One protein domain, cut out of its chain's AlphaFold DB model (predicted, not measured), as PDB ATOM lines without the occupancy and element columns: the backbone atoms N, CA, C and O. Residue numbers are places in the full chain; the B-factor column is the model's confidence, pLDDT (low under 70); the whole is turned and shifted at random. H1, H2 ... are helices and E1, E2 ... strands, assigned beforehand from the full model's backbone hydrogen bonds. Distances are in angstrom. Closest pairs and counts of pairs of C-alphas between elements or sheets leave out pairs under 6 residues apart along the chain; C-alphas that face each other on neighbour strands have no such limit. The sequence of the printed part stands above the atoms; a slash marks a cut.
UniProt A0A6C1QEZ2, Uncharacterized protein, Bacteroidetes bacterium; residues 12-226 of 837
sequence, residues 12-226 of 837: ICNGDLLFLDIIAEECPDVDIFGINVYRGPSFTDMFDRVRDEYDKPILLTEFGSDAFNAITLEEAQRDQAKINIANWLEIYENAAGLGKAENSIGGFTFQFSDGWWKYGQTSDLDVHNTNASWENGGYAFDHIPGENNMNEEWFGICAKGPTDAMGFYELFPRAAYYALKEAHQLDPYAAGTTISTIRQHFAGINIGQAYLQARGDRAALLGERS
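What this domain is: This is residues 12 to 226 of the 837 residues of an uncharacterized protein of Bacteroidetes bacterium (UniProt A0A6C1QEZ2). A parallel sheet, E1 E2 E3 E4, is covered by H3 over its E4 edge, and H4 and H5 pack on H3 beyond that edge. H6 reaches on from there beside the hairpin E5 and E6, and the long loop stretch of residues 110 to 157 fills the region beyond the last residues of the four strands. The printed part has 215 residues, 102 of them, under half, in named elements, in the order E1 H1 E2 H2 E3 H3 E4 E5 E6 H4 H5 H6; the class is mixed, helices and strands. It is compact, with a radius of gyration of the C-alphas of 18.3 A and spans of 51 by 39 by 38 A.

How they stand to each other: E1, residues 12 to 15, is an edge strand, parallel to E2, residues 32 to 37; N 36 and O 14 are 2.8 A apart, within hydrogen-bond range. H1, residues 20 to 26, only grazes the sheet. H2, residues 46 to 53, touches H1, its Glu 53 and Ala 24 being closest, with C-alphas 7.0 A apart. E3, residues 58 to 63, is parallel to E2, with N 61 and O 35 at 2.9 A, and to edge strand E4, residues 104 to 109, with N 108 and O 60 at 2.8 A. Three strand-helix-strand units, parallel neighbour strands joined through a helix, have right-handed crossovers: E1 H1 E2, E2 H2 E3 and E3 H3 E4. H3, residues 77 to 93, lies over E4 at a height over the sheet of 10.1 A, and with H2 on the same face makes two layers, helices on one face of a sheet. The hairpin E5, residues 158 to 163, and E6, residues 169 to 173, is antiparallel, with N 159 and O 172 at 2.8 A. H3, the hub, touches H4, residues 175 to 183, at a shallow tilt of 23 degrees; the closest C-alphas, of Ala 81 and Ala 176, are 4.0 A apart. It touches H5, residues 195 to 203, at 9 degrees, opposite ways, closest at the C-alphas of Glu 93 and Ile 195, 6.0 A. H6, residues 207 to 225, touches H4 with residues 207 to 214 alone, closest at the C-alphas of Tyr 211 and Ala 175, 4.5 A. Every O i to N i+4 pair is within hydrogen-bond range in H1 to H5, and 13 of 15 in H6.

Where its parts are: E1 begins at C-alpha 12, (146.744, 0.526, 56.083). H3 is 24.3 A long, from C-alpha 77 at (157.179, 15.361, 80.422). H6, 24.8 A long with a kink of 31 degrees near residue 217, ends at C-alpha 225, (171.168, 7.699, 86.915).

The domain as a whole: The C-alphas of Glu 25 and Gly 223, the two farthest apart, are 54.9 A apart. The printed part has no cut. The long links are E3 to H3, E4 to E5 and H4 to H5. Residues 164 to 166 and 223 to 226 have pLDDT under 70.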
ATOM      1  N   ILE A  12     145.502  -0.057  56.613       92.75
ATOM      2  CA  ILE A  12     146.744   0.526  56.083       92.75
ATOM      3  C   ILE A  12     147.381   1.410  57.162       92.75
ATOM      4  O   ILE A  12     146.668   1.861  58.047       92.75
ATOM      5  N   CYS A  13     148.689   1.659  57.111       92.19
ATOM      6  CA  CYS A  13     149.355   2.659  57.951       92.19
ATOM      7  C   CYS A  13     149.965   3.733  57.042       92.19
ATOM      8  O   CYS A  13     150.810   3.408  56.207       92.19
ATOM      9  N   ASN A  14     149.511   4.982  57.175       95.12
ATOM     10  CA  ASN A  14     149.968   6.118  56.378       95.12
ATOM     11  C   ASN A  14     150.545   7.238  57.258       95.12
ATOM     12  O   ASN A  14     150.077   7.464  58.372       95.12
ATOM     13  N   GLY A  15     151.541   7.967  56.750       93.88
ATOM     14  CA  GLY A  15     152.041   9.179  57.401       93.88
ATOM     15  C   GLY A  15     151.124  10.370  57.122       93.88
ATOM     16  O   GLY A  15     151.047  10.825  55.979       93.88
ATOM     17  N   ASP A  16     150.454  10.879  58.159       94.19
ATOM     18  CA  ASP A  16     149.483  11.981  58.082       94.19
ATOM     19  C   ASP A  16     148.423  11.734  56.958       94.19
ATOM     20  O   ASP A  16     148.143  10.587  56.607       94.19
ATOM     21  N   LEU A  17     147.780  12.757  56.388       94.56
ATOM     22  CA  LEU A  17     146.814  12.648  55.280       94.56
ATOM     23  C   LEU A  17     147.467  12.679  53.890       94.56
ATOM     24  O   LEU A  17     146.755  12.734  52.893       94.56
ATOM     25  N   LEU A  18     148.799  12.707  53.804       92.31
ATOM     26  CA  LEU A  18     149.558  13.113  52.610       92.31
ATOM     27  C   LEU A  18     149.078  12.489  51.288       92.31
ATOM     28  O   LEU A  18     149.024  13.190  50.285       92.31
ATOM     29  N   PHE A  19     148.723  11.202  51.306       94.69
ATOM     30  CA  PHE A  19     148.316  10.421  50.132       94.69
ATOM     31  C   PHE A  19     146.842   9.986  50.181       94.69
ATOM     32  O   PHE A  19     146.482   8.964  49.601       94.69
ATOM     33  N   LEU A  20     145.998  10.698  50.937       95.44
ATOM     34  CA  LEU A  20     144.600  10.313  51.156       95.44
ATOM     35  C   LEU A  20     143.817  10.158  49.846       95.44
ATOM     36  O   LEU A  20     143.045   9.217  49.719       95.44
ATOM     37  N   ASP A  21     144.049  11.037  48.873       95.06
ATOM     38  CA  ASP A  21     143.429  11.002  47.547       95.06
ATOM     39  C   ASP A  21     143.763   9.707  46.788       95.06
ATOM     40  O   ASP A  21     142.862   9.002  46.335       95.06
ATOM     41  N   ILE A  22     145.047   9.344  46.735       95.62
ATOM     42  CA  ILE A  22     145.522   8.115  46.085       95.62
ATOM     43  C   ILE A  22     144.981   6.879  46.811       95.62
ATOM     44  O   ILE A  22     144.558   5.914  46.181       95.62
ATOM     45  N   ILE A  23     144.987   6.887  48.146       95.88
ATOM     46  CA  ILE A  23     144.506   5.756  48.950       95.88
ATOM     47  C   ILE A  23     142.996   5.577  48.771       95.88
ATOM     48  O   ILE A  23     142.528   4.443  48.655       95.88
ATOM     49  N   ALA A  24     142.237   6.670  48.707       95.38
ATOM     50  CA  ALA A  24     140.802   6.617  48.474       95.38
ATOM     51  C   ALA A  24     140.453   6.017  47.107       95.38
ATOM     52  O   ALA A  24     139.510   5.230  47.011       95.38
ATOM     53  N   GLU A  25     141.236   6.336  46.076       96.38
ATOM     54  CA  GLU A  25     141.060   5.802  44.726       96.38
ATOM     55  C   GLU A  25     141.497   4.331  44.610       96.38
ATOM     56  O   GLU A  25     140.740   3.486  44.130       96.38
ATOM     57  N   GLU A  26     142.699   4.004  45.084       96.19
ATOM     58  CA  GLU A  26     143.364   2.728  44.782       96.19
ATOM     59  C   GLU A  26     143.145   1.643  45.848       96.19
ATOM     60  O   GLU A  26     143.352   0.456  45.590       96.19
ATOM     61  N   CYS A  27     142.719   2.012  47.061       94.12
ATOM     62  CA  CYS A  27     142.544   1.082  48.183       94.12
ATOM     63  C   CYS A  27     141.082   0.975  48.676       94.12
ATOM     64  O   CYS A  27     140.841   1.072  49.883       94.12
ATOM     65  N   PRO A  28     140.077   0.713  47.813       90.69
ATOM     66  CA  PRO A  28     138.671   0.654  48.237       90.69
ATOM     67  C   PRO A  28     138.372  -0.515  49.196       90.69
ATOM     68  O   PRO A  28     137.461  -0.435  50.029       90.69
ATOM     69  N   ASP A  29     139.164  -1.587  49.098       91.69
ATOM     70  CA  ASP A  29     139.019  -2.822  49.873       91.69
ATOM     71  C   ASP A  29     139.641  -2.759  51.277       91.69
ATOM     72  O   ASP A  29     139.480  -3.711  52.048       91.69
ATOM     73  N   VAL A  30     140.347  -1.680  51.628       93.94
ATOM     74  CA  VAL A  30     140.838  -1.453  52.996       93.94
ATOM     75  C   VAL A  30     139.657  -1.059  53.894       93.94
ATOM     76  O   VAL A  30     138.759  -0.307  53.501       93.94
ATOM     77  N   ASP A  31     139.619  -1.636  55.095       95.50
ATOM     78  CA  ASP A  31     138.519  -1.457  56.048       95.50
ATOM     79  C   ASP A  31     138.768  -0.292  57.003       95.50
ATOM     80  O   ASP A  31     137.815   0.343  57.442       95.50
ATOM     81  N   ILE A  32     140.034  -0.034  57.346       97.00
ATOM     82  CA  ILE A  32     140.445   0.958  58.343       97.00
ATOM     83  C   ILE A  32     141.586   1.798  57.773       97.00
ATOM     84  O   ILE A  32     142.598   1.267  57.307       97.00
ATOM     85  N   PHE A  33     141.454   3.115  57.871       97.19
ATOM     86  CA  PHE A  33     142.527   4.040  57.555       97.19
ATOM     87  C   PHE A  33     143.396   4.266  58.797       97.19
ATOM     88  O   PHE A  33     143.009   4.977  59.724       97.19
ATOM     89  N   GLY A  34     144.547   3.596  58.859       97.19
ATOM     90  CA  GLY A  34     145.517   3.785  59.933       97.19
ATOM     91  C   GLY A  34     146.458   4.954  59.644       97.19
ATOM     92  O   GLY A  34     146.945   5.084  58.518       97.19
ATOM     93  N   ILE A  35     146.708   5.803  60.644       96.56
ATOM     94  CA  ILE A  35     147.467   7.052  60.475       96.56
ATOM     95  C   ILE A  35     148.513   7.240  61.583       96.56
ATOM     96  O   ILE A  35     148.172   7.220  62.769       96.56
ATOM     97  N   ASN A  36     149.760   7.514  61.192       96.31
ATOM     98  CA  ASN A  36     150.801   8.078  62.054       96.31
ATOM     99  C   ASN A  36     150.754   9.610  61.948       96.31
ATOM    100  O   ASN A  36     150.982  10.155  60.866       96.31
ATOM    101  N   VAL A  37     150.437  10.317  63.035       96.00
ATOM    102  CA  VAL A  37     150.146  11.761  63.004       96.00
ATOM    103  C   VAL A  37     150.684  12.500  64.233       96.00
ATOM    104  O   VAL A  37     150.423  12.133  65.376       96.00
ATOM    105  N   TYR A  38     151.395  13.605  63.993       95.31
ATOM    106  CA  TYR A  38     152.074  14.401  65.026       95.31
ATOM    107  C   TYR A  38     151.782  15.903  64.878       95.31
ATOM    108  O   TYR A  38     152.690  16.725  64.806       95.31
ATOM    109  N   ARG A  39     150.500  16.282  64.822       95.19
ATOM    110  CA  ARG A  39     150.050  17.676  64.603       95.19
ATOM    111  C   ARG A  39     150.012  18.545  65.878       95.19
ATOM    112  O   ARG A  39     149.503  19.664  65.858       95.19
ATOM    113  N   GLY A  40     150.563  18.056  66.991       95.12
ATOM    114  CA  GLY A  40     150.519  18.734  68.289       95.12
ATOM    115  C   GLY A  40     149.205  18.468  69.037       95.12
ATOM    116  O   GLY A  40     148.688  17.357  68.957       95.12
ATOM    117  N   PRO A  41     148.642  19.433  69.791       96.06
ATOM    118  CA  PRO A  41     147.494  19.191  70.675       96.06
ATOM    119  C   PRO A  41     146.156  18.935  69.957       96.06
ATOM    120  O   PRO A  41     145.201  18.537  70.617       96.06
ATOM    121  N   SER A  42     146.066  19.159  68.644       95.94
ATOM    122  CA  SER A  42     144.853  18.943  67.846       95.94
ATOM    123  C   SER A  42     145.184  18.203  66.554       95.94
ATOM    124  O   SER A  42     146.228  18.446  65.948       95.94
ATOM    125  N   PHE A  43     144.273  17.345  66.098       96.81
ATOM    126  CA  PHE A  43     144.341  16.711  64.783       96.81
ATOM    127  C   PHE A  43     143.738  17.583  63.679       96.81
ATOM    128  O   PHE A  43     143.769  17.205  62.507       96.81
ATOM    129  N   THR A  44     143.268  18.792  64.011       95.12
ATOM    130  CA  THR A  44     142.754  19.801  63.073       95.12
ATOM    131  C   THR A  44     141.596  19.258  62.221       95.12
ATOM    132  O   THR A  44     140.555  18.922  62.771       95.12
ATOM    133  N   ASP A  45     141.758  19.158  60.903       95.62
ATOM    134  CA  ASP A  45     140.737  18.711  59.950       95.62
ATOM    135  C   ASP A  45     140.774  17.202  59.645       95.62
ATOM    136  O   ASP A  45     139.999  16.727  58.818       95.62
ATOM    137  N   MET A  46     141.654  16.434  60.303       97.06
ATOM    138  CA  MET A  46     141.939  15.037  59.952       97.06
ATOM    139  C   MET A  46     140.689  14.151  59.902       97.06
ATOM    140  O   MET A  46     140.466  13.455  58.914       97.06
ATOM    141  N   PHE A  47     139.873  14.179  60.959       97.88
ATOM    142  CA  PHE A  47     138.687  13.329  61.048       97.88
ATOM    143  C   PHE A  47     137.624  13.707  60.013       97.88
ATOM    144  O   PHE A  47     137.046  12.820  59.385       97.88
ATOM    145  N   ASP A  48     137.397  15.006  59.804       97.62
ATOM    146  CA  ASP A  48     136.423  15.505  58.833       97.62
ATOM    147  C   ASP A  48     136.845  15.173  57.399       97.62
ATOM    148  O   ASP A  48     136.043  14.645  56.634       97.62
ATOM    149  N   ARG A  49     138.119  15.389  57.051       97.38
ATOM    150  CA  ARG A  49     138.630  15.079  55.710       97.38
ATOM    151  C   ARG A  49     138.550  13.598  55.381       97.38
ATOM    152  O   ARG A  49     138.110  13.249  54.296       97.38
ATOM    153  N   VAL A  50     138.919  12.707  56.302       96.88
ATOM    154  CA  VAL A  50     138.813  11.262  56.036       96.88
ATOM    155  C   VAL A  50     137.355  10.830  55.894       96.88
ATOM    156  O   VAL A  50     137.066  10.012  55.026       96.88
ATOM    157  N   ARG A  51     136.430  11.389  56.692       96.50
ATOM    158  CA  ARG A  51     134.987  11.153  56.518       96.50
ATOM    159  C   ARG A  51     134.531  11.581  55.121       96.50
ATOM    160  O   ARG A  51     133.840  10.821  54.457       96.50
ATOM    161  N   ASP A  52     134.928  12.773  54.689       96.69
ATOM    162  CA  ASP A  52     134.416  13.378  53.458       96.69
ATOM    163  C   ASP A  52     135.087  12.829  52.183       96.69
ATOM    164  O   ASP A  52     134.448  12.777  51.133       96.69
ATOM    165  N   GLU A  53     136.357  12.413  52.256       96.00
ATOM    166  CA  GLU A  53     137.164  12.008  51.092       96.00
ATOM    167  C   GLU A  53     137.314  10.484  50.936       96.00
ATOM    168  O   GLU A  53     137.422  10.010  49.807       96.00
ATOM    169  N   TYR A  54     137.309   9.707  52.029       95.31
ATOM    170  CA  TYR A  54     137.531   8.250  51.981       95.31
ATOM    171  C   TYR A  54     136.419   7.419  52.636       95.31
ATOM    172  O   TYR A  54     136.207   6.267  52.255       95.31
ATOM    173  N   ASP A  55     135.701   8.003  53.597       95.25
ATOM    174  CA  ASP A  55     134.575   7.397  54.314       95.25
ATOM    175  C   ASP A  55     134.926   6.044  54.970       95.25
ATOM    176  O   ASP A  55     134.203   5.049  54.880       95.25
ATOM    177  N   LYS A  56     136.093   5.989  55.632       95.56
ATOM    178  CA  LYS A  56     136.548   4.830  56.419       95.56
ATOM    179  C   LYS A  56     136.807   5.202  57.884       95.56
ATOM    180  O   LYS A  56     137.203   6.335  58.166       95.56
ATOM    181  N   PRO A  57     136.652   4.250  58.823       96.94
ATOM    182  CA  PRO A  57     137.105   4.418  60.199       96.94
ATOM    183  C   PRO A  57     138.607   4.715  60.290       96.94
ATOM    184  O   PRO A  57     139.407   4.118  59.569       96.94
ATOM    185  N   ILE A  58     138.982   5.583  61.227       97.38
ATOM    186  CA  ILE A  58     140.356   5.970  61.538       97.38
ATOM    187  C   ILE A  58     140.856   5.218  62.766       97.38
ATOM    188  O   ILE A  58     140.248   5.283  63.839       97.38
ATOM    189  N   LEU A  59     142.024   4.595  62.624       97.62
ATOM    190  CA  LEU A  59     142.842   4.116  63.734       97.62
ATOM    191  C   LEU A  59     144.128   4.942  63.784       97.62
ATOM    192  O   LEU A  59     144.922   4.896  62.851       97.62
ATOM    193  N   LEU A  60     144.383   5.677  64.863       97.50
ATOM    194  CA  LEU A  60     145.663   6.374  64.981       97.50
ATOM    195  C   LEU A  60     146.736   5.353  65.369       97.50
ATOM    196  O   LEU A  60     146.782   4.891  66.508       97.50
ATOM    197  N   THR A  61     147.562   4.950  64.410       96.44
ATOM    198  CA  THR A  61     148.591   3.924  64.600       96.44
ATOM    199  C   THR A  61     149.772   4.457  65.403       96.44
ATOM    200  O   THR A  61     150.319   3.711  66.212       96.44
ATOM    201  N   GLU A  62     150.088   5.748  65.271       95.75
ATOM    202  CA  GLU A  62     151.048   6.467  66.114       95.75
ATOM    203  C   GLU A  62     150.618   7.933  66.281       95.75
ATOM    204  O   GLU A  62     150.256   8.595  65.310       95.75
ATOM    205  N   PHE A  63     150.656   8.456  67.508       97.12
ATOM    206  CA  PHE A  63     150.461   9.882  67.800       97.12
ATOM    207  C   PHE A  63     151.005  10.248  69.186       97.12
ATOM    208  O   PHE A  63     151.276   9.369  70.009       97.12
ATOM    209  N   GLY A  64     151.097  11.547  69.471       96.31
ATOM    210  CA  GLY A  64     151.487  12.085  70.773       96.31
ATOM    211  C   GLY A  64     152.597  13.124  70.648       96.31
ATOM    212  O   GLY A  64     152.688  13.815  69.638       96.31
ATOM    213  N   SER A  65     153.429  13.221  71.682       96.50
ATOM    214  CA  SER A  65     154.603  14.097  71.752       96.50
ATOM    215  C   SER A  65     155.759  13.385  72.445       96.50
ATOM    216  O   SER A  65     155.539  12.531  73.313       96.50
ATOM    217  N   ASP A  66     156.993  13.762  72.122       96.38
ATOM    218  CA  ASP A  66     158.135  13.399  72.950       96.38
ATOM    219  C   ASP A  66     158.180  14.225  74.243       96.38
ATOM    220  O   ASP A  66     157.424  15.184  74.433       96.38
ATOM    221  N   ALA A  67     159.007  13.764  75.179       96.00
ATOM    222  CA  ALA A  67     159.203  14.347  76.496       96.00
ATOM    223  C   ALA A  67     160.534  15.102  76.608       96.00
ATOM    224  O   ALA A  67     161.095  15.148  77.705       96.00
ATOM    225  N   PHE A  68     161.061  15.682  75.532       95.81
ATOM    226  CA  PHE A  68     162.282  16.482  75.554       95.81
ATOM    227  C   PHE A  68     162.013  17.882  75.002       95.81
ATOM    228  O   PHE A  68     161.103  18.076  74.215       95.81
ATOM    229  N   ASN A  69     162.748  18.884  75.477       95.75
ATOM    230  CA  ASN A  69     162.688  20.237  74.935       95.75
ATOM    231  C   ASN A  69     163.991  20.523  74.191       95.75
ATOM    232  O   ASN A  69     165.039  20.692  74.823       95.75
ATOM    233  N   ALA A  70     163.928  20.614  72.863       93.62
ATOM    234  CA  ALA A  70     165.104  20.842  72.023       93.62
ATOM    235  C   ALA A  70     165.796  22.206  72.260       93.62
ATOM    236  O   ALA A  70     166.973  22.366  71.930       93.62
ATOM    237  N   ILE A  71     165.108  23.178  72.874       92.88
ATOM    238  CA  ILE A  71     165.648  24.514  73.180       92.88
ATOM    239  C   ILE A  71     166.394  24.512  74.517       92.88
ATOM    240  O   ILE A  71     167.521  25.005  74.605       92.88
ATOM    241  N   THR A  72     165.759  24.004  75.577       92.12
ATOM    242  CA  THR A  72     166.330  24.023  76.934       92.12
ATOM    243  C   THR A  72     167.229  22.826  77.218       92.12
ATOM    244  O   THR A  72     168.018  22.881  78.158       92.12
ATOM    245  N   LEU A  73     167.145  21.775  76.395       89.12
ATOM    246  CA  LEU A  73     167.841  20.496  76.546       89.12
ATOM    247  C   LEU A  73     167.463  19.746  77.833       89.12
ATOM    248  O   LEU A  73     168.286  19.041  78.430       89.12
ATOM    249  N   GLU A  74     166.204  19.895  78.251       89.94
ATOM    250  CA  GLU A  74     165.638  19.293  79.457       89.94
ATOM    251  C   GLU A  74     164.402  18.441  79.151       89.94
ATOM    252  O   GLU A  74     163.717  18.617  78.147       89.94
ATOM    253  N   GLU A  75     164.079  17.525  80.063       91.06
ATOM    254  CA  GLU A  75     162.884  16.690  79.959       91.06
ATOM    255  C   GLU A  75     161.584  17.511  80.124       91.06
ATOM    256  O   GLU A  75     161.341  18.116  81.174       91.06
ATOM    257  N   ALA A  76     160.704  17.441  79.122       94.69
ATOM    258  CA  ALA A  76     159.436  18.158  78.976       94.69
ATOM    259  C   ALA A  76     158.192  17.279  79.224       94.69
ATOM    260  O   ALA A  76     157.137  17.461  78.618       94.69
ATOM    261  N   GLN A  77     158.267  16.324  80.159       94.62
ATOM    262  CA  GLN A  77     157.179  15.361  80.422       94.62
ATOM    263  C   GLN A  77     155.800  15.990  80.737       94.62
ATOM    264  O   GLN A  77     154.763  15.346  80.567       94.62
ATOM    265  N   ARG A  78     155.758  17.245  81.212       95.00
ATOM    266  CA  ARG A  78     154.499  17.966  81.452       95.00
ATOM    267  C   ARG A  78     153.832  18.374  80.140       95.00
ATOM    268  O   ARG A  78     152.607  18.331  80.057       95.00
ATOM    269  N   ASP A  79     154.611  18.794  79.155       96.88
ATOM    270  CA  ASP A  79     154.114  19.220  77.850       96.88
ATOM    271  C   ASP A  79     153.702  18.010  77.010       96.88
ATOM    272  O   ASP A  79     152.594  18.020  76.469       96.88
ATOM    273  N   GLN A  80     154.459  16.906  77.093       97.75
ATOM    274  CA  GLN A  80     154.026  15.594  76.598       97.75
ATOM    275  C   GLN A  80     152.635  15.218  77.132       97.75
ATOM    276  O   GLN A  80     151.729  14.887  76.368       97.75
ATOM    277  N   ALA A  81     152.432  15.300  78.453       97.56
ATOM    278  CA  ALA A  81     151.151  14.956  79.065       97.56
ATOM    279  C   ALA A  81     149.998  15.845  78.563       97.56
ATOM    280  O   ALA A  81     148.901  15.342  78.336       97.56
ATOM    281  N   LYS A  82     150.231  17.151  78.361       97.38
ATOM    282  CA  LYS A  82     149.209  18.066  77.822       97.38
ATOM    283  C   LYS A  82     148.786  17.672  76.410       97.38
ATOM    284  O   LYS A  82     147.588  17.608  76.149       97.38
ATOM    285  N   ILE A  83     149.751  17.420  75.522       97.75
ATOM    286  CA  ILE A  83     149.474  17.051  74.129       97.75
ATOM    287  C   ILE A  83     148.753  15.705  74.079       97.75
ATOM    288  O   ILE A  83     147.683  15.618  73.483       97.75
ATOM    289  N   ASN A  84     149.254  14.690  74.790       98.00
ATOM    290  CA  ASN A  84     148.645  13.360  74.782       98.00
ATOM    291  C   ASN A  84     147.197  13.383  75.308       98.00
ATOM    292  O   ASN A  84     146.333  12.710  74.752       98.00
ATOM    293  N   ILE A  85     146.905  14.178  76.344       98.12
ATOM    294  CA  ILE A  85     145.538  14.344  76.865       98.12
ATOM    295  C   ILE A  85     144.631  15.062  75.864       98.12
ATOM    296  O   ILE A  85     143.492  14.638  75.672       98.12
ATOM    297  N   ALA A  86     145.122  16.113  75.204       98.00
ATOM    298  CA  ALA A  86     144.360  16.824  74.179       98.00
ATOM    299  C   ALA A  86     144.072  15.933  72.956       98.00
ATOM    300  O   ALA A  86     142.949  15.907  72.457       98.00
ATOM    301  N   ASN A  87     145.046  15.122  72.541       98.12
ATOM    302  CA  ASN A  87     144.874  14.137  71.482       98.12
ATOM    303  C   ASN A  87     143.812  13.091  71.846       98.12
ATOM    304  O   ASN A  87     142.870  12.883  71.086       98.12
ATOM    305  N   TRP A  88     143.901  12.469  73.024       98.06
ATOM    306  CA  TRP A  88     142.897  11.486  73.441       98.06
ATOM    307  C   TRP A  88     141.497  12.076  73.610       98.06
ATOM    308  O   TRP A  88     140.522  11.385  73.316       98.06
ATOM    309  N   LEU A  89     141.387  13.347  74.007       97.94
ATOM    310  CA  LEU A  89     140.110  14.054  74.016       97.94
ATOM    311  C   LEU A  89     139.499  14.092  72.607       97.94
ATOM    312  O   LEU A  89     138.352  13.686  72.444       97.94
ATOM    313  N   GLU A  90     140.247  14.509  71.583       97.56
ATOM    314  CA  GLU A  90     139.725  14.541  70.210       97.56
ATOM    315  C   GLU A  90     139.409  13.148  69.653       97.56
ATOM    316  O   GLU A  90     138.405  12.994  68.954       97.56
ATOM    317  N   ILE A  91     140.210  12.131  69.991       97.94
ATOM    318  CA  ILE A  91     139.942  10.729  69.624       97.94
ATOM    319  C   ILE A  91     138.602  10.277  70.202       97.94
ATOM    320  O   ILE A  91     137.816   9.651  69.489       97.94
ATOM    321  N   TYR A  92     138.339  10.600  71.472       97.62
ATOM    322  CA  TYR A  92     137.093  10.251  72.145       97.62
ATOM    323  C   TYR A  92     135.925  11.044  71.569       97.62
ATOM    324  O   TYR A  92     134.900  10.455  71.269       97.62
ATOM    325  N   GLU A  93     136.058  12.353  71.359       97.06
ATOM    326  CA  GLU A  93     134.968  13.171  70.815       97.06
ATOM    327  C   GLU A  93     134.567  12.789  69.379       97.06
ATOM    328  O   GLU A  93     133.442  13.076  68.979       97.06
ATOM    329  N   ASN A  94     135.467  12.171  68.607       97.50
ATOM    330  CA  ASN A  94     135.199  11.679  67.253       97.50
ATOM    331  C   ASN A  94     134.797  10.198  67.197       97.50
ATOM    332  O   ASN A  94     134.631   9.669  66.097       97.50
ATOM    333  N   ALA A  95     134.642   9.516  68.337       96.56
ATOM    334  CA  ALA A  95     134.152   8.141  68.342       96.56
ATOM    335  C   ALA A  95     132.684   8.069  67.881       96.56
ATOM    336  O   ALA A  95     131.935   9.050  67.948       96.56
ATOM    337  N   ALA A  96     132.282   6.905  67.370       94.00
ATOM    338  CA  ALA A  96     130.956   6.719  66.787       94.00
ATOM    339  C   ALA A  96     129.828   7.033  67.793       94.00
ATOM    340  O   ALA A  96     129.846   6.551  68.926       94.00
ATOM    341  N   GLY A  97     128.825   7.811  67.367       90.75
ATOM    342  CA  GLY A  97     127.649   8.165  68.174       90.75
ATOM    343  C   GLY A  97     127.801   9.385  69.095       90.75
ATOM    344  O   GLY A  97     126.941   9.605  69.951       90.75
ATOM    345  N   LEU A  98     128.869  10.177  68.948       91.56
ATOM    346  CA  LEU A  98     129.152  11.353  69.788       91.56
ATOM    347  C   LEU A  98     128.980  12.706  69.077       91.56
ATOM    348  O   LEU A  98     129.148  13.752  69.711       91.56
ATOM    349  N   GLY A  99     128.591  12.705  67.799       83.56
ATOM    350  CA  GLY A  99     128.150  13.893  67.067       83.56
ATOM    351  C   GLY A  99     129.242  14.764  66.433       83.56
ATOM    352  O   GLY A  99     128.925  15.876  66.011       83.56
ATOM    353  N   LYS A 100     130.504  14.309  66.374       94.44
ATOM    354  CA  LYS A 100     131.547  14.911  65.510       94.44
ATOM    355  C   LYS A 100     131.655  14.156  64.174       94.44
ATOM    356  O   LYS A 100     130.636  13.927  63.536       94.44
ATOM    357  N   ALA A 101     132.858  13.781  63.729       96.00
ATOM    358  CA  ALA A 101     133.043  13.020  62.495       96.00
ATOM    359  C   ALA A 101     132.627  11.545  62.623       96.00
ATOM    360  O   ALA A 101     132.374  10.905  61.609       96.00
ATOM    361  N   GLU A 102     132.540  11.026  63.855       95.81
ATOM    362  CA  GLU A 102     132.046   9.677  64.186       95.81
ATOM    363  C   GLU A 102     132.811   8.517  63.527       95.81
ATOM    364  O   GLU A 102     132.317   7.393  63.462       95.81
ATOM    365  N   ASN A 103     134.039   8.767  63.076       97.00
ATOM    366  CA  ASN A 103     134.885   7.798  62.388       97.00
ATOM    367  C   ASN A 103     136.109   7.358  63.205       97.00
ATOM    368  O   ASN A 103     136.906   6.577  62.704       97.00
ATOM    369  N   SER A 104     136.288   7.804  64.451       97.06
ATOM    370  CA  SER A 104     137.409   7.364  65.293       97.06
ATOM    371  C   SER A 104     137.124   6.012  65.949       97.06
ATOM    372  O   SER A 104     136.121   5.856  66.645       97.06
ATOM    373  N   ILE A 105     138.039   5.051  65.798       95.69
ATOM    374  CA  ILE A 105     138.002   3.771  66.532       95.69
ATOM    375  C   ILE A 105     139.113   3.652  67.586       95.69
ATOM    376  O   ILE A 105     139.298   2.586  68.170       95.69
ATOM    377  N   GLY A 106     139.823   4.749  67.870       95.62
ATOM    378  CA  GLY A 106     140.890   4.814  68.871       95.62
ATOM    379  C   GLY A 106     142.289   4.945  68.266       95.62
ATOM    380  O   GLY A 106     142.456   5.362  67.120       95.62
ATOM    381  N   GLY A 107     143.309   4.590  69.049       95.38
ATOM    382  CA  GLY A 107     144.693   4.604  68.588       95.38
ATOM    383  C   GLY A 107     145.717   4.172  69.633       95.38
ATOM    384  O   GLY A 107     145.365   3.804  70.755       95.38
ATOM    385  N   PHE A 108     146.994   4.251  69.263       95.94
ATOM    386  CA  PHE A 108     148.136   3.924  70.110       95.94
ATOM    387  C   PHE A 108     149.004   5.164  70.350       95.94
ATOM    388  O   PHE A 108     149.589   5.722  69.424       95.94
ATOM    389  N   THR A 109     149.114   5.591  71.611       96.19
ATOM    390  CA  THR A 109     150.080   6.629  71.994       96.19
ATOM    391  C   THR A 109     151.492   6.119  71.744       96.19
ATOM    392  O   THR A 109     151.915   5.126  72.342       96.19
ATOM    393  N   PHE A 110     152.220   6.815  70.881       94.12
ATOM    394  CA  PHE A 110     153.605   6.515  70.574       94.12
ATOM    395  C   PHE A 110     154.501   7.226  71.599       94.12
ATOM    396  O   PHE A 110     154.491   8.450  71.667       94.12
ATOM    397  N   GLN A 111     155.245   6.528  72.456       92.69
ATOM    398  CA  GLN A 111     155.310   5.069  72.652       92.69
ATOM    399  C   GLN A 111     155.373   4.711  74.144       92.69
ATOM    400  O   GLN A 111     155.482   5.583  75.002       92.69
ATOM    401  N   PHE A 112     155.283   3.420  74.487       95.38
ATOM    402  CA  PHE A 112     155.229   3.001  75.893       95.38
ATOM    403  C   PHE A 112     156.536   3.288  76.651       95.38
ATOM    404  O   PHE A 112     156.510   3.948  77.687       95.38
ATOM    405  N   SER A 113     157.677   2.841  76.123       95.06
ATOM    406  CA  SER A 113     159.011   3.064  76.699       95.06
ATOM    407  C   SER A 113     159.902   3.875  75.767       95.06
ATOM    408  O   SER A 113     159.752   3.776  74.553       95.06
ATOM    409  N   ASP A 114     160.877   4.601  76.318       94.12
ATOM    410  CA  ASP A 114     161.934   5.235  75.515       94.12
ATOM    411  C   ASP A 114     162.637   4.229  74.592       94.12
ATOM    412  O   ASP A 114     162.958   3.106  74.991       94.12
ATOM    413  N   GLY A 115     162.909   4.658  73.361       91.56
ATOM    414  CA  GLY A 115     163.550   3.842  72.337       91.56
ATOM    415  C   GLY A 115     164.976   4.297  72.077       91.56
ATOM    416  O   GLY A 115     165.204   4.892  71.036       91.56
ATOM    417  N   TRP A 116     165.921   3.990  72.978       90.12
ATOM    418  CA  TRP A 116     167.351   4.389  72.902       90.12
ATOM    419  C   TRP A 116     168.123   3.887  71.663       90.12
ATOM    420  O   TRP A 116     169.333   4.017  71.569       90.12
ATOM    421  N   TRP A 117     167.435   3.221  70.745       88.81
ATOM    422  CA  TRP A 117     167.973   2.734  69.482       88.81
ATOM    423  C   TRP A 117     167.488   3.576  68.296       88.81
ATOM    424  O   TRP A 117     167.885   3.316  67.166       88.81
ATOM    425  N   LYS A 118     166.569   4.532  68.494       89.88
ATOM    426  CA  LYS A 118     165.964   5.271  67.376       89.88
ATOM    427  C   LYS A 118     166.984   6.165  66.680       89.88
ATOM    428  O   LYS A 118     166.942   6.259  65.456       89.88
ATOM    429  N   TYR A 119     167.912   6.764  67.423       87.56
ATOM    430  CA  TYR A 119     169.055   7.433  66.824       87.56
ATOM    431  C   TYR A 119     170.198   6.434  66.612       87.56
ATOM    432  O   TYR A 119     170.469   5.590  67.459       87.56
ATOM    433  N   GLY A 120     170.852   6.493  65.452       81.69
ATOM    434  CA  GLY A 120     171.973   5.611  65.108       81.69
ATOM    435  C   GLY A 120     171.594   4.170  64.744       81.69
ATOM    436  O   GLY A 120     172.271   3.591  63.901       81.69
ATOM    437  N   GLN A 121     170.513   3.605  65.302       80.50
ATOM    438  CA  GLN A 121     170.001   2.231  65.094       80.50
ATOM    439  C   GLN A 121     170.927   1.092  65.541       80.50
ATOM    440  O   GLN A 121     170.452   0.108  66.107       80.50
ATOM    441  N   THR A 122     172.232   1.224  65.324       74.81
ATOM    442  CA  THR A 122     173.261   0.219  65.625       74.81
ATOM    443  C   THR A 122     174.406   0.774  66.476       74.81
ATOM    444  O   THR A 122     175.299   0.025  66.864       74.81
ATOM    445  N   SER A 123     174.392   2.072  66.783       75.62
ATOM    446  CA  SER A 123     175.376   2.766  67.620       75.62
ATOM    447  C   SER A 123     174.701   3.420  68.825       75.62
ATOM    448  O   SER A 123     173.499   3.660  68.797       75.62
ATOM    449  N   ASP A 124     175.479   3.728  69.866       78.88
ATOM    450  CA  ASP A 124     175.026   4.471  71.053       78.88
ATOM    451  C   ASP A 124     173.805   3.849  71.779       78.88
ATOM    452  O   ASP A 124     173.034   4.551  72.423       78.88
ATOM    453  N   LEU A 125     173.631   2.520  71.715       81.50
ATOM    454  CA  LEU A 125     172.442   1.808  72.229       81.50
ATOM    455  C   LEU A 125     172.293   1.821  73.767       81.50
ATOM    456  O   LEU A 125     171.241   1.465  74.309       81.50
ATOM    457  N   ASP A 126     173.353   2.198  74.477       75.94
ATOM    458  CA  ASP A 126     173.442   2.403  75.925       75.94
ATOM    459  C   ASP A 126     173.355   3.894  76.317       75.94
ATOM    460  O   ASP A 126     173.480   4.261  77.493       75.94
ATOM    461  N   VAL A 127     173.105   4.768  75.340       80.38
ATOM    462  CA  VAL A 127     172.970   6.212  75.507       80.38
ATOM    463  C   VAL A 127     171.549   6.632  75.154       80.38
ATOM    464  O   VAL A 127     171.017   6.285  74.111       80.38
ATOM    465  N   HIS A 128     170.932   7.436  76.019       86.94
ATOM    466  CA  HIS A 128     169.678   8.113  75.687       86.94
ATOM    467  C   HIS A 128     169.997   9.403  74.921       86.94
ATOM    468  O   HIS A 128     170.275  10.438  75.533       86.94
ATOM    469  N   ASN A 129     170.032   9.329  73.595       88.19
ATOM    470  CA  ASN A 129     170.400  10.424  72.709       88.19
ATOM    471  C   ASN A 129     169.366  11.549  72.709       88.19
ATOM    472  O   ASN A 129     168.157  11.339  72.786       88.19
ATOM    473  N   THR A 130     169.858  12.777  72.568       90.56
ATOM    474  CA  THR A 130     169.055  14.006  72.482       90.56
ATOM    475  C   THR A 130     168.993  14.557  71.057       90.56
ATOM    476  O   THR A 130     168.654  15.721  70.852       90.56
ATOM    477  N   ASN A 131     169.326  13.741  70.051       90.25
ATOM    478  CA  ASN A 131     169.232  14.147  68.655       90.25
ATOM    479  C   ASN A 131     167.767  14.363  68.249       90.25
ATOM    480  O   ASN A 131     166.907  13.538  68.567       90.25
ATOM    481  N   ALA A 132     167.503  15.454  67.529       91.69
ATOM    482  CA  ALA A 132     166.210  15.737  66.922       91.69
ATOM    483  C   ALA A 132     166.274  15.486  65.408       91.69
ATOM    484  O   ALA A 132     167.091  16.082  64.695       91.69
ATOM    485  N   SER A 133     165.414  14.601  64.911       89.19
ATOM    486  CA  SER A 133     165.515  14.064  63.549       89.19
ATOM    487  C   SER A 133     164.853  14.966  62.489       89.19
ATOM    488  O   SER A 133     165.355  15.049  61.368       89.19
ATOM    489  N   TRP A 134     163.781  15.695  62.830       91.19
ATOM    490  CA  TRP A 134     163.110  16.671  61.951       91.19
ATOM    491  C   TRP A 134     162.403  17.789  62.741       91.19
ATOM    492  O   TRP A 134     162.294  17.731  63.967       91.19
ATOM    493  N   GLU A 135     161.961  18.828  62.031       94.19
ATOM    494  CA  GLU A 135     161.184  19.957  62.557       94.19
ATOM    495  C   GLU A 135     159.687  19.617  62.637       94.19
ATOM    496  O   GLU A 135     159.106  19.075  61.695       94.19
ATOM    497  N   ASN A 136     159.045  19.986  63.744       93.88
ATOM    498  CA  ASN A 136     157.610  19.882  63.963       93.88
ATOM    499  C   ASN A 136     157.049  21.143  64.640       93.88
ATOM    500  O   ASN A 136     157.171  21.347  65.850       93.88
ATOM    501  N   GLY A 137     156.342  21.959  63.854       93.19
ATOM    502  CA  GLY A 137     155.676  23.174  64.335       93.19
ATOM    503  C   GLY A 137     154.472  22.935  65.257       93.19
ATOM    504  O   GLY A 137     153.998  23.877  65.892       93.19
ATOM    505  N   GLY A 138     153.971  21.700  65.367       92.25
ATOM    506  CA  GLY A 138     152.900  21.343  66.303       92.25
ATOM    507  C   GLY A 138     153.342  21.381  67.771       92.25
ATOM    508  O   GLY A 138     152.506  21.504  68.670       92.25
ATOM    509  N   TYR A 139     154.650  21.302  68.032       94.31
ATOM    510  CA  TYR A 139     155.234  21.286  69.374       94.31
ATOM    511  C   TYR A 139     155.721  22.685  69.754       94.31
ATOM    512  O   TYR A 139     156.902  22.963  69.920       94.31
ATOM    513  N   ALA A 140     154.778  23.614  69.915       92.62
ATOM    514  CA  ALA A 140     155.090  25.025  70.170       92.62
ATOM    515  C   ALA A 140     155.923  25.287  71.446       92.62
ATOM    516  O   ALA A 140     156.409  26.400  71.640       92.62
ATOM    517  N   PHE A 141     156.062  24.302  72.341       94.38
ATOM    518  CA  PHE A 141     156.839  24.428  73.575       94.38
ATOM    519  C   PHE A 141     158.360  24.381  73.342       94.38
ATOM    520  O   PHE A 141     159.111  24.832  74.212       94.38
ATOM    521  N   ASP A 142     158.812  23.861  72.198       95.31
ATOM    522  CA  ASP A 142     160.231  23.742  71.854       95.31
ATOM    523  C   ASP A 142     160.549  23.954  70.361       95.31
ATOM    524  O   ASP A 142     161.654  23.669  69.901       95.31
ATOM    525  N   HIS A 143     159.600  24.507  69.604       95.56
ATOM    526  CA  HIS A 143     159.771  24.788  68.184       95.56
ATOM    527  C   HIS A 143     160.532  26.098  67.927       95.56
ATOM    528  O   HIS A 143     160.171  27.165  68.431       95.56
ATOM    529  N   ILE A 144     161.552  26.023  67.071       94.06
ATOM    530  CA  ILE A 144     162.194  27.174  66.430       94.06
ATOM    531  C   ILE A 144     162.128  26.939  64.914       94.06
ATOM    532  O   ILE A 144     162.602  25.898  64.462       94.06
ATOM    533  N   PRO A 145     161.585  27.880  64.114       92.62
ATOM    534  CA  PRO A 145     161.504  27.720  62.666       92.62
ATOM    535  C   PRO A 145     162.852  27.375  62.021       92.62
ATOM    536  O   PRO A 145     163.827  28.112  62.187       92.62
ATOM    537  N   GLY A 146     162.889  26.283  61.255       88.38
ATOM    538  CA  GLY A 146     164.092  25.766  60.600       88.38
ATOM    539  C   GLY A 146     165.030  24.949  61.498       88.38
ATOM    540  O   GLY A 146     166.106  24.559  61.036       88.38
ATOM    541  N   GLU A 147     164.666  24.690  62.757       90.00
ATOM    542  CA  GLU A 147     165.398  23.799  63.664       90.00
ATOM    543  C   GLU A 147     164.578  22.539  63.981       90.00
ATOM    544  O   GLU A 147     163.362  22.587  64.160       90.00
ATOM    545  N   ASN A 148     165.260  21.395  64.069       93.69
ATOM    546  CA  ASN A 148     164.624  20.128  64.420       93.69
ATOM    547  C   ASN A 148     164.281  20.076  65.917       93.69
ATOM    548  O   ASN A 148     165.112  20.444  66.746       93.69
ATOM    549  N   ASN A 149     163.113  19.527  66.252       94.94
ATOM    550  CA  ASN A 149     162.635  19.338  67.629       94.94
ATOM    551  C   ASN A 149     161.928  17.987  67.864       94.94
ATOM    552  O   ASN A 149     161.275  17.795  68.877       94.94
ATOM    553  N   MET A 150     162.048  17.028  66.942       94.38
ATOM    554  CA  MET A 150     161.477  15.685  67.109       94.38
ATOM    555  C   MET A 150     162.510  14.712  67.677       94.38
ATOM    556  O   MET A 150     163.282  14.098  66.936       94.38
ATOM    557  N   ASN A 151     162.531  14.580  69.003       95.12
ATOM    558  CA  ASN A 151     163.468  13.728  69.735       95.12
ATOM    559  C   ASN A 151     162.956  12.282  69.857       95.12
ATOM    560  O   ASN A 151     162.365  11.891  70.862       95.12
ATOM    561  N   GLU A 152     163.207  11.458  68.835       92.62
ATOM    562  CA  GLU A 152     162.604  10.118  68.691       92.62
ATOM    563  C   GLU A 152     162.819   9.168  69.883       92.62
ATOM    564  O   GLU A 152     161.941   8.367  70.219       92.62
ATOM    565  N   GLU A 153     163.955   9.265  70.573       94.06
ATOM    566  CA  GLU A 153     164.233   8.418  71.739       94.06
ATOM    567  C   GLU A 153     163.434   8.802  72.990       94.06
ATOM    568  O   GLU A 153     163.406   8.038  73.955       94.06
ATOM    569  N   TRP A 154     162.780   9.967  72.991       95.38
ATOM    570  CA  TRP A 154     162.092  10.558  74.145       95.38
ATOM    571  C   TRP A 154     160.562  10.465  74.063       95.38
ATOM    572  O   TRP A 154     159.865  11.030  74.904       95.38
ATOM    573  N   PHE A 155     160.015   9.717  73.097       96.06
ATOM    574  CA  PHE A 155     158.567   9.480  72.963       96.06
ATOM    575  C   PHE A 155     157.958   8.574  74.037       96.06
ATOM    576  O   PHE A 155     156.736   8.456  74.111       96.06
ATOM    577  N   GLY A 156     158.764   7.923  74.879       96.75
ATOM    578  CA  GLY A 156     158.241   7.060  75.933       96.75
ATOM    579  C   GLY A 156     157.293   7.814  76.870       96.75
ATOM    580  O   GLY A 156     157.632   8.887  77.367       96.75
ATOM    581  N   ILE A 157     156.135   7.247  77.201       97.31
ATOM    582  CA  ILE A 157     155.362   7.675  78.385       97.31
ATOM    583  C   ILE A 157     155.937   7.077  79.678       97.31
ATOM    584  O   ILE A 157     155.551   7.484  80.773       97.31
ATOM    585  N   CYS A 158     156.883   6.144  79.551       96.62
ATOM    586  CA  CYS A 158     157.732   5.620  80.609       96.62
ATOM    587  C   CYS A 158     159.206   5.782  80.210       96.62
ATOM    588  O   CYS A 158     159.626   5.358  79.130       96.62
ATOM    589  N   ALA A 159     160.002   6.361  81.103       93.06
ATOM    590  CA  ALA A 159     161.436   6.486  80.930       93.06
ATOM    591  C   ALA A 159     162.136   5.139  81.135       93.06
ATOM    592  O   ALA A 159     161.784   4.382  82.043       93.06
ATOM    593  N   LYS A 160     163.145   4.845  80.312       90.50
ATOM    594  CA  LYS A 160     163.937   3.609  80.423       90.50
ATOM    595  C   LYS A 160     165.066   3.755  81.456       90.50
ATOM    596  O   LYS A 160     165.804   4.745  81.437       90.50
ATOM    597  N   GLY A 161     165.194   2.790  82.367       84.38
ATOM    598  CA  GLY A 161     166.321   2.658  83.292       84.38
ATOM    599  C   GLY A 161     167.571   2.033  82.656       84.38
ATOM    600  O   GLY A 161     167.545   1.654  81.484       84.38
ATOM    601  N   PRO A 162     168.673   1.908  83.415       76.19
ATOM    602  CA  PRO A 162     169.835   1.132  82.990       76.19
ATOM    603  C   PRO A 162     169.449  -0.317  82.673       76.19
ATOM    604  O   PRO A 162     168.520  -0.866  83.269       76.19
ATOM    605  N   THR A 163     170.168  -0.927  81.733       76.62
ATOM    606  CA  THR A 163     169.984  -2.344  81.405       76.62
ATOM    607  C   THR A 163     170.876  -3.186  82.318       76.62
ATOM    608  O   THR A 163     172.051  -2.875  82.482       76.62
ATOM    609  N   ASP A 164     170.331  -4.235  82.928       69.38
ATOM    610  CA  ASP A 164     171.078  -5.169  83.763       69.38
ATOM    611  C   ASP A 164     171.908  -6.159  82.921       69.38
ATOM    612  O   ASP A 164     171.792  -6.247  81.697       69.38
ATOM    613  N   ALA A 165     172.736  -6.968  83.589       64.00
ATOM    614  CA  ALA A 165     173.597  -7.954  82.929       64.00
ATOM    615  C   ALA A 165     172.837  -9.048  82.141       64.00
ATOM    616  O   ALA A 165     173.456  -9.815  81.398       64.00
ATOM    617  N   MET A 166     171.517  -9.165  82.321       66.31
ATOM    618  CA  MET A 166     170.644 -10.094  81.602       66.31
ATOM    619  C   MET A 166     169.866  -9.422  80.460       66.31
ATOM    620  O   MET A 166     169.182 -10.121  79.713       66.31
ATOM    621  N   GLY A 167     170.005  -8.108  80.274       71.75
ATOM    622  CA  GLY A 167     169.293  -7.360  79.244       71.75
ATOM    623  C   GLY A 167     167.941  -6.799  79.696       71.75
ATOM    624  O   GLY A 167     167.211  -6.262  78.863       71.75
ATOM    625  N   PHE A 168     167.579  -6.918  80.977       80.69
ATOM    626  CA  PHE A 168     166.343  -6.353  81.521       80.69
ATOM    627  C   PHE A 168     166.558  -4.928  82.016       80.69
ATOM    628  O   PHE A 168     167.665  -4.537  82.356       80.69
ATOM    629  N   TYR A 169     165.495  -4.135  82.067       85.44
ATOM    630  CA  TYR A 169     165.542  -2.767  82.569       85.44
ATOM    631  C   TYR A 169     164.236  -2.424  83.271       85.44
ATOM    632  O   TYR A 169     163.167  -2.938  82.928       85.44
ATOM    633  N   GLU A 170     164.323  -1.520  84.239       89.69
ATOM    634  CA  GLU A 170     163.147  -0.953  84.885       89.69
ATOM    635  C   GLU A 170     162.583   0.212  84.062       89.69
ATOM    636  O   GLU A 170     163.309   0.924  83.360       89.69
ATOM    637  N   LEU A 171     161.265   0.393  84.129       92.94
ATOM    638  CA  LEU A 171     160.554   1.496  83.492       92.94
ATOM    639  C   LEU A 171     160.002   2.439  84.554       92.94
ATOM    640  O   LEU A 171     159.375   2.000  85.515       92.94
ATOM    641  N   PHE A 172     160.188   3.734  84.326       93.69
ATOM    642  CA  PHE A 172     159.814   4.797  85.249       93.69
ATOM    643  C   PHE A 172     158.715   5.654  84.612       93.69
ATOM    644  O   PHE A 172     158.994   6.398  83.668       93.69
ATOM    645  N   PRO A 173     157.455   5.546  85.062       96.44
ATOM    646  CA  PRO A 173     156.343   6.279  84.466       96.44
ATOM    647  C   PRO A 173     156.534   7.803  84.459       96.44
ATOM    648  O   PRO A 173     156.938   8.402  85.456       96.44
ATOM    649  N   ARG A 174     156.190   8.454  83.342       96.69
ATOM    650  CA  ARG A 174     156.127   9.920  83.225       96.69
ATOM    651  C   ARG A 174     154.732  10.442  83.551       96.69
ATOM    652  O   ARG A 174     153.761   9.689  83.627       96.69
ATOM    653  N   ALA A 175     154.601  11.764  83.672       97.19
ATOM    654  CA  ALA A 175     153.312  12.424  83.888       97.19
ATOM    655  C   ALA A 175     152.227  11.981  82.883       97.19
ATOM    656  O   ALA A 175     151.069  11.811  83.265       97.19
ATOM    657  N   ALA A 176     152.600  11.742  81.620       97.62
ATOM    658  CA  ALA A 176     151.681  11.259  80.596       97.62
ATOM    659  C   ALA A 176     151.062   9.897  80.954       97.62
ATOM    660  O   ALA A 176     149.858   9.737  80.803       97.62
ATOM    661  N   TYR A 177     151.827   8.948  81.505       97.69
ATOM    662  CA  TYR A 177     151.298   7.643  81.922       97.69
ATOM    663  C   TYR A 177     150.170   7.786  82.953       97.69
ATOM    664  O   TYR A 177     149.090   7.218  82.785       97.69
ATOM    665  N   TYR A 178     150.391   8.583  84.003       97.62
ATOM    666  CA  TYR A 178     149.388   8.793  85.049       97.62
ATOM    667  C   TYR A 178     148.151   9.526  84.529       97.62
ATOM    668  O   TYR A 178     147.032   9.145  84.866       97.62
ATOM    669  N   ALA A 179     148.337  10.531  83.672       97.62
ATOM    670  CA  ALA A 179     147.225  11.262  83.074       97.62
ATOM    671  C   ALA A 179     146.393  10.362  82.137       97.62
ATOM    672  O   ALA A 179     145.165  10.367  82.199       97.62
ATOM    673  N   LEU A 180     147.044   9.537  81.311       97.31
ATOM    674  CA  LEU A 180     146.366   8.602  80.407       97.31
ATOM    675  C   LEU A 180     145.660   7.470  81.155       97.31
ATOM    676  O   LEU A 180     144.578   7.045  80.753       97.31
ATOM    677  N   LYS A 181     146.217   7.024  82.286       97.00
ATOM    678  CA  LYS A 181     145.541   6.081  83.183       97.00
ATOM    679  C   LYS A 181     144.186   6.617  83.654       97.00
ATOM    680  O   LYS A 181     143.252   5.832  83.769       97.00
ATOM    681  N   GLU A 182     144.075   7.915  83.938       97.12
ATOM    682  CA  GLU A 182     142.800   8.563  84.279       97.12
ATOM    683  C   GLU A 182     141.908   8.739  83.039       97.12
ATOM    684  O   GLU A 182     140.717   8.426  83.093       97.12
ATOM    685  N   ALA A 183     142.476   9.155  81.900       96.50
ATOM    686  CA  ALA A 183     141.742   9.311  80.639       96.50
ATOM    687  C   ALA A 183     140.992   8.028  80.239       96.50
ATOM    688  O   ALA A 183     139.795   8.073  79.955       96.50
ATOM    689  N   HIS A 184     141.656   6.873  80.327       96.50
ATOM    690  CA  HIS A 184     141.105   5.575  79.929       96.50
ATOM    691  C   HIS A 184     140.122   4.938  80.923       96.50
ATOM    692  O   HIS A 184     139.676   3.815  80.699       96.50
ATOM    693  N   GLN A 185     139.743   5.625  82.007       96.81
ATOM    694  CA  GLN A 185     138.675   5.150  82.902       96.81
ATOM    695  C   GLN A 185     137.268   5.377  82.336       96.81
ATOM    696  O   GLN A 185     136.317   4.761  82.815       96.81
ATOM    697  N   LEU A 186     137.124   6.258  81.342       96.06
ATOM    698  CA  LEU A 186     135.857   6.507  80.664       96.06
ATOM    699  C   LEU A 186     135.717   5.587  79.448       96.06
ATOM    700  O   LEU A 186     136.587   5.569  78.576       96.06
ATOM    701  N   ASP A 187     134.591   4.881  79.368       94.75
ATOM    702  CA  ASP A 187     134.167   4.163  78.167       94.75
ATOM    703  C   ASP A 187     133.350   5.112  77.260       94.75
ATOM    704  O   ASP A 187     132.242   5.522  77.643       94.75
ATOM    705  N   PRO A 188     133.871   5.491  76.074       93.62
ATOM    706  CA  PRO A 188     133.173   6.392  75.160       93.62
ATOM    707  C   PRO A 188     131.879   5.789  74.589       93.62
ATOM    708  O   PRO A 188     131.004   6.547  74.177       93.62
ATOM    709  N   TYR A 189     131.727   4.460  74.612       93.19
ATOM    710  CA  TYR A 189     130.569   3.744  74.069       93.19
ATOM    711  C   TYR A 189     129.556   3.315  75.138       93.19
ATOM    712  O   TYR A 189     128.514   2.736  74.810       93.19
ATOM    713  N   ALA A 190     129.827   3.591  76.416       94.44
ATOM    714  CA  ALA A 190     128.894   3.280  77.489       94.44
ATOM    715  C   ALA A 190     127.567   4.041  77.326       94.44
ATOM    716  O   ALA A 190     127.512   5.198  76.900       94.44
ATOM    717  N   ALA A 191     126.466   3.388  77.710       90.31
ATOM    718  CA  ALA A 191     125.136   3.977  77.620       90.31
ATOM    719  C   ALA A 191     125.049   5.280  78.439       90.31
ATOM    720  O   ALA A 191     125.273   5.281  79.648       90.31
ATOM    721  N   GLY A 192     124.681   6.381  77.777       87.56
ATOM    722  CA  GLY A 192     124.575   7.705  78.399       87.56
ATOM    723  C   GLY A 192     125.856   8.545  78.353       87.56
ATOM    724  O   GLY A 192     125.834   9.689  78.815       87.56
ATOM    725  N   THR A 193     126.950   8.037  77.776       94.25
ATOM    726  CA  THR A 193     128.124   8.862  77.472       94.25
ATOM    727  C   THR A 193     127.781   9.860  76.365       94.25
ATOM    728  O   THR A 193     127.209   9.513  75.336       94.25
ATOM    729  N   THR A 194     128.101  11.132  76.596       95.00
ATOM    730  CA  THR A 194     127.886  12.232  75.646       95.00
ATOM    731  C   THR A 194     129.178  13.016  75.467       95.00
ATOM    732  O   THR A 194     130.076  12.939  76.311       95.00
ATOM    733  N   ILE A 195     129.245  13.865  74.439       94.81
ATOM    734  CA  ILE A 195     130.378  14.783  74.256       94.81
ATOM    735  C   ILE A 195     130.618  15.670  75.493       94.81
ATOM    736  O   ILE A 195     131.762  15.931  75.858       94.81
ATOM    737  N   SER A 196     129.555  16.086  76.198       95.12
ATOM    738  CA  SER A 196     129.678  16.829  77.459       95.12
ATOM    739  C   SER A 196     130.289  15.992  78.578       95.12
ATOM    740  O   SER A 196     131.138  16.501  79.307       95.12
ATOM    741  N   THR A 197     129.911  14.715  78.687       95.62
ATOM    742  CA  THR A 197     130.483  13.781  79.666       95.62
ATOM    743  C   THR A 197     131.983  13.599  79.423       95.62
ATOM    744  O   THR A 197     132.770  13.688  80.362       95.62
ATOM    745  N   ILE A 198     132.387  13.422  78.160       96.50
ATOM    746  CA  ILE A 198     133.794  13.281  77.756       96.50
ATOM    747  C   ILE A 198     134.583  14.544  78.101       96.50
ATOM    748  O   ILE A 198     135.588  14.471  78.803       96.50
ATOM    749  N   ARG A 199     134.103  15.721  77.684       96.94
ATOM    750  CA  ARG A 199     134.766  16.997  77.995       96.94
ATOM    751  C   ARG A 199     134.922  17.217  79.495       96.94
ATOM    752  O   ARG A 199     135.976  17.670  79.931       96.94
ATOM    753  N   GLN A 200     133.897  16.892  80.281       97.00
ATOM    754  CA  GLN A 200     133.945  17.023  81.734       97.00
ATOM    755  C   GLN A 200     134.960  16.060  82.365       97.00
ATOM    756  O   GLN A 200     135.698  16.474  83.257       97.00
ATOM    757  N   HIS A 201     135.023  14.812  81.891       97.56
ATOM    758  CA  HIS A 201     136.006  13.818  82.336       97.56
ATOM    759  C   HIS A 201     137.438  14.295  82.080       97.56
ATOM    760  O   HIS A 201     138.226  14.414  83.013       97.56
ATOM    761  N   PHE A 202     137.751  14.666  80.836       97.56
ATOM    762  CA  PHE A 202     139.091  15.120  80.453       97.56
ATOM    763  C   PHE A 202     139.488  16.444  81.120       97.56
ATOM    764  O   PHE A 202     140.642  16.608  81.507       97.56
ATOM    765  N   ALA A 203     138.544  17.370  81.330       96.44
ATOM    766  CA  ALA A 203     138.793  18.600  82.087       96.44
ATOM    767  C   ALA A 203     139.098  18.345  83.578       96.44
ATOM    768  O   ALA A 203     139.699  19.198  84.232       96.44
ATOM    769  N   GLY A 204     138.684  17.193  84.118       95.81
ATOM    770  CA  GLY A 204     138.967  16.771  85.489       95.81
ATOM    771  C   GLY A 204     140.367  16.183  85.700       95.81
ATOM    772  O   GLY A 204     140.808  16.096  86.846       95.81
ATOM    773  N   ILE A 205     141.078  15.810  84.629       97.50
ATOM    774  CA  ILE A 205     142.407  15.185  84.708       97.50
ATOM    775  C   ILE A 205     143.442  16.223  85.153       97.50
ATOM    776  O   ILE A 205     143.703  17.220  84.472       97.50
ATOM    777  N   ASN A 206     144.077  15.988  86.302       95.81
ATOM    778  CA  ASN A 206     145.025  16.937  86.881       95.81
ATOM    779  C   ASN A 206     146.472  16.604  86.489       95.81
ATOM    780  O   ASN A 206     147.182  15.871  87.180       95.81
ATOM    781  N   ILE A 207     146.955  17.244  85.419       94.25
ATOM    782  CA  ILE A 207     148.344  17.093  84.942       94.25
ATOM    783  C   ILE A 207     149.372  17.471  86.026       94.25
ATOM    784  O   ILE A 207     150.459  16.901  86.076       94.25
ATOM    785  N   GLY A 208     149.052  18.411  86.921       91.44
ATOM    786  CA  GLY A 208     149.930  18.774  88.036       91.44
ATOM    787  C   GLY A 208     150.107  17.636  89.044       91.44
ATOM    788  O   GLY A 208     151.223  17.380  89.488       91.44
ATOM    789  N   GLN A 209     149.028  16.919  89.365       92.25
ATOM    790  CA  GLN A 209     149.069  15.737  90.227       92.25
ATOM    791  C   GLN A 209     149.802  14.575  89.550       92.25
ATOM    792  O   GLN A 209     150.667  13.967  90.177       92.25
ATOM    793  N   ALA A 210     149.516  14.316  88.272       94.38
ATOM    794  CA  ALA A 210     150.227  13.321  87.471       94.38
ATOM    795  C   ALA A 210     151.740  13.601  87.424       94.38
ATOM    796  O   ALA A 210     152.555  12.702  87.616       94.38
ATOM    797  N   TYR A 211     152.124  14.872  87.259       93.06
ATOM    798  CA  TYR A 211     153.518  15.302  87.315       93.06
ATOM    799  C   TYR A 211     154.140  15.097  88.702       93.06
ATOM    800  O   TYR A 211     155.264  14.616  88.797       93.06
ATOM    801  N   LEU A 212     153.430  15.416  89.791       90.75
ATOM    802  CA  LEU A 212     153.919  15.175  91.154       90.75
ATOM    803  C   LEU A 212     154.123  13.685  91.455       90.75
ATOM    804  O   LEU A 212     155.102  13.353  92.116       90.75
ATOM    805  N   GLN A 213     153.242  12.808  90.963       90.81
ATOM    806  CA  GLN A 213     153.414  11.355  91.072       90.81
ATOM    807  C   GLN A 213     154.675  10.912  90.324       90.81
ATOM    808  O   GLN A 213     155.574  10.349  90.944       90.81
ATOM    809  N   ALA A 214     154.812  11.319  89.059       91.62
ATOM    810  CA  ALA A 214     155.985  11.024  88.239       91.62
ATOM    811  C   ALA A 214     157.299  11.606  88.791       91.62
ATOM    812  O   ALA A 214     158.376  11.128  88.440       91.62
ATOM    813  N   ARG A 215     157.272  12.621  89.672       84.56
ATOM    814  CA  ARG A 215     158.495  13.089  90.356       84.56
ATOM    815  C   ARG A 215     159.085  12.028  91.282       84.56
ATOM    816  O   ARG A 215     160.299  12.046  91.460       84.56
ATOM    817  N   GLY A 216     158.270  11.147  91.862       81.81
ATOM    818  CA  GLY A 216     158.746  10.015  92.659       81.81
ATOM    819  C   GLY A 216     159.538   9.032  91.801       81.81
ATOM    820  O   GLY A 216     160.691   8.741  92.110       81.81
ATOM    821  N   ASP A 217     158.969   8.621  90.668       83.69
ATOM    822  CA  ASP A 217     159.620   7.729  89.703       83.69
ATOM    823  C   ASP A 217     160.839   8.382  89.059       83.69
ATOM    824  O   ASP A 217     161.890   7.762  88.946       83.69
ATOM    825  N   ARG A 218     160.763   9.675  88.725       78.75
ATOM    826  CA  ARG A 218     161.922  10.441  88.254       78.75
ATOM    827  C   ARG A 218     163.009  10.521  89.318       78.75
ATOM    828  O   ARG A 218     164.179  10.456  88.971       78.75
ATOM    829  N   ALA A 219     162.667  10.675  90.596       77.31
ATOM    830  CA  ALA A 219     163.652  10.672  91.674       77.31
ATOM    831  C   ALA A 219     164.282   9.287  91.868       77.31
ATOM    832  O   ALA A 219     165.468   9.228  92.168       77.31
ATOM    833  N   ALA A 220     163.540   8.197  91.655       76.00
ATOM    834  CA  ALA A 220     164.084   6.838  91.640       76.00
ATOM    835  C   ALA A 220     164.992   6.605  90.420       76.00
ATOM    836  O   ALA A 220     166.129   6.180  90.587       76.00
ATOM    837  N   LEU A 221     164.561   7.013  89.222       76.25
ATOM    838  CA  LEU A 221     165.371   6.997  88.001       76.25
ATOM    839  C   LEU A 221     166.637   7.836  88.156       76.25
ATOM    840  O   LEU A 221     167.699   7.442  87.698       76.25
ATOM    841  N   LEU A 222     166.542   9.008  88.783       71.25
ATOM    842  CA  LEU A 222     167.702   9.808  89.145       71.25
ATOM    843  C   LEU A 222     168.480   9.133  90.282       71.25
ATOM    844  O   LEU A 222     169.684   9.210  90.277       71.25
ATOM    845  N   GLY A 223     167.895   8.400  91.217       66.94
ATOM    846  CA  GLY A 223     168.668   7.553  92.138       66.94
ATOM    847  C   GLY A 223     169.561   6.551  91.393       66.94
ATOM    848  O   GLY A 223     170.729   6.391  91.746       66.94
ATOM    849  N   GLU A 224     169.032   5.975  90.311       63.69
ATOM    850  CA  GLU A 224     169.723   5.044  89.409       63.69
ATOM    851  C   GLU A 224     170.704   5.742  88.432       63.69
ATOM    852  O   GLU A 224     171.783   5.223  88.149       63.69
ATOM    853  N   ARG A 225     170.376   6.941  87.918       62.44
ATOM    854  CA  ARG A 225     171.168   7.699  86.915       62.44
ATOM    855  C   ARG A 225     172.071   8.801  87.504       62.44
ATOM    856  O   ARG A 225     173.126   9.100  86.953       62.44
ATOM    857  N   SER A 226     171.653   9.457  88.584       51.00
ATOM    858  CA  SER A 226     172.190  10.709  89.154       51.00
ATOM    859  C   SER A 226     173.391  10.469  90.049       51.00
ATOM    860  O   SER A 226     173.367  10.674  91.268       51.00
TER     861      SER A 226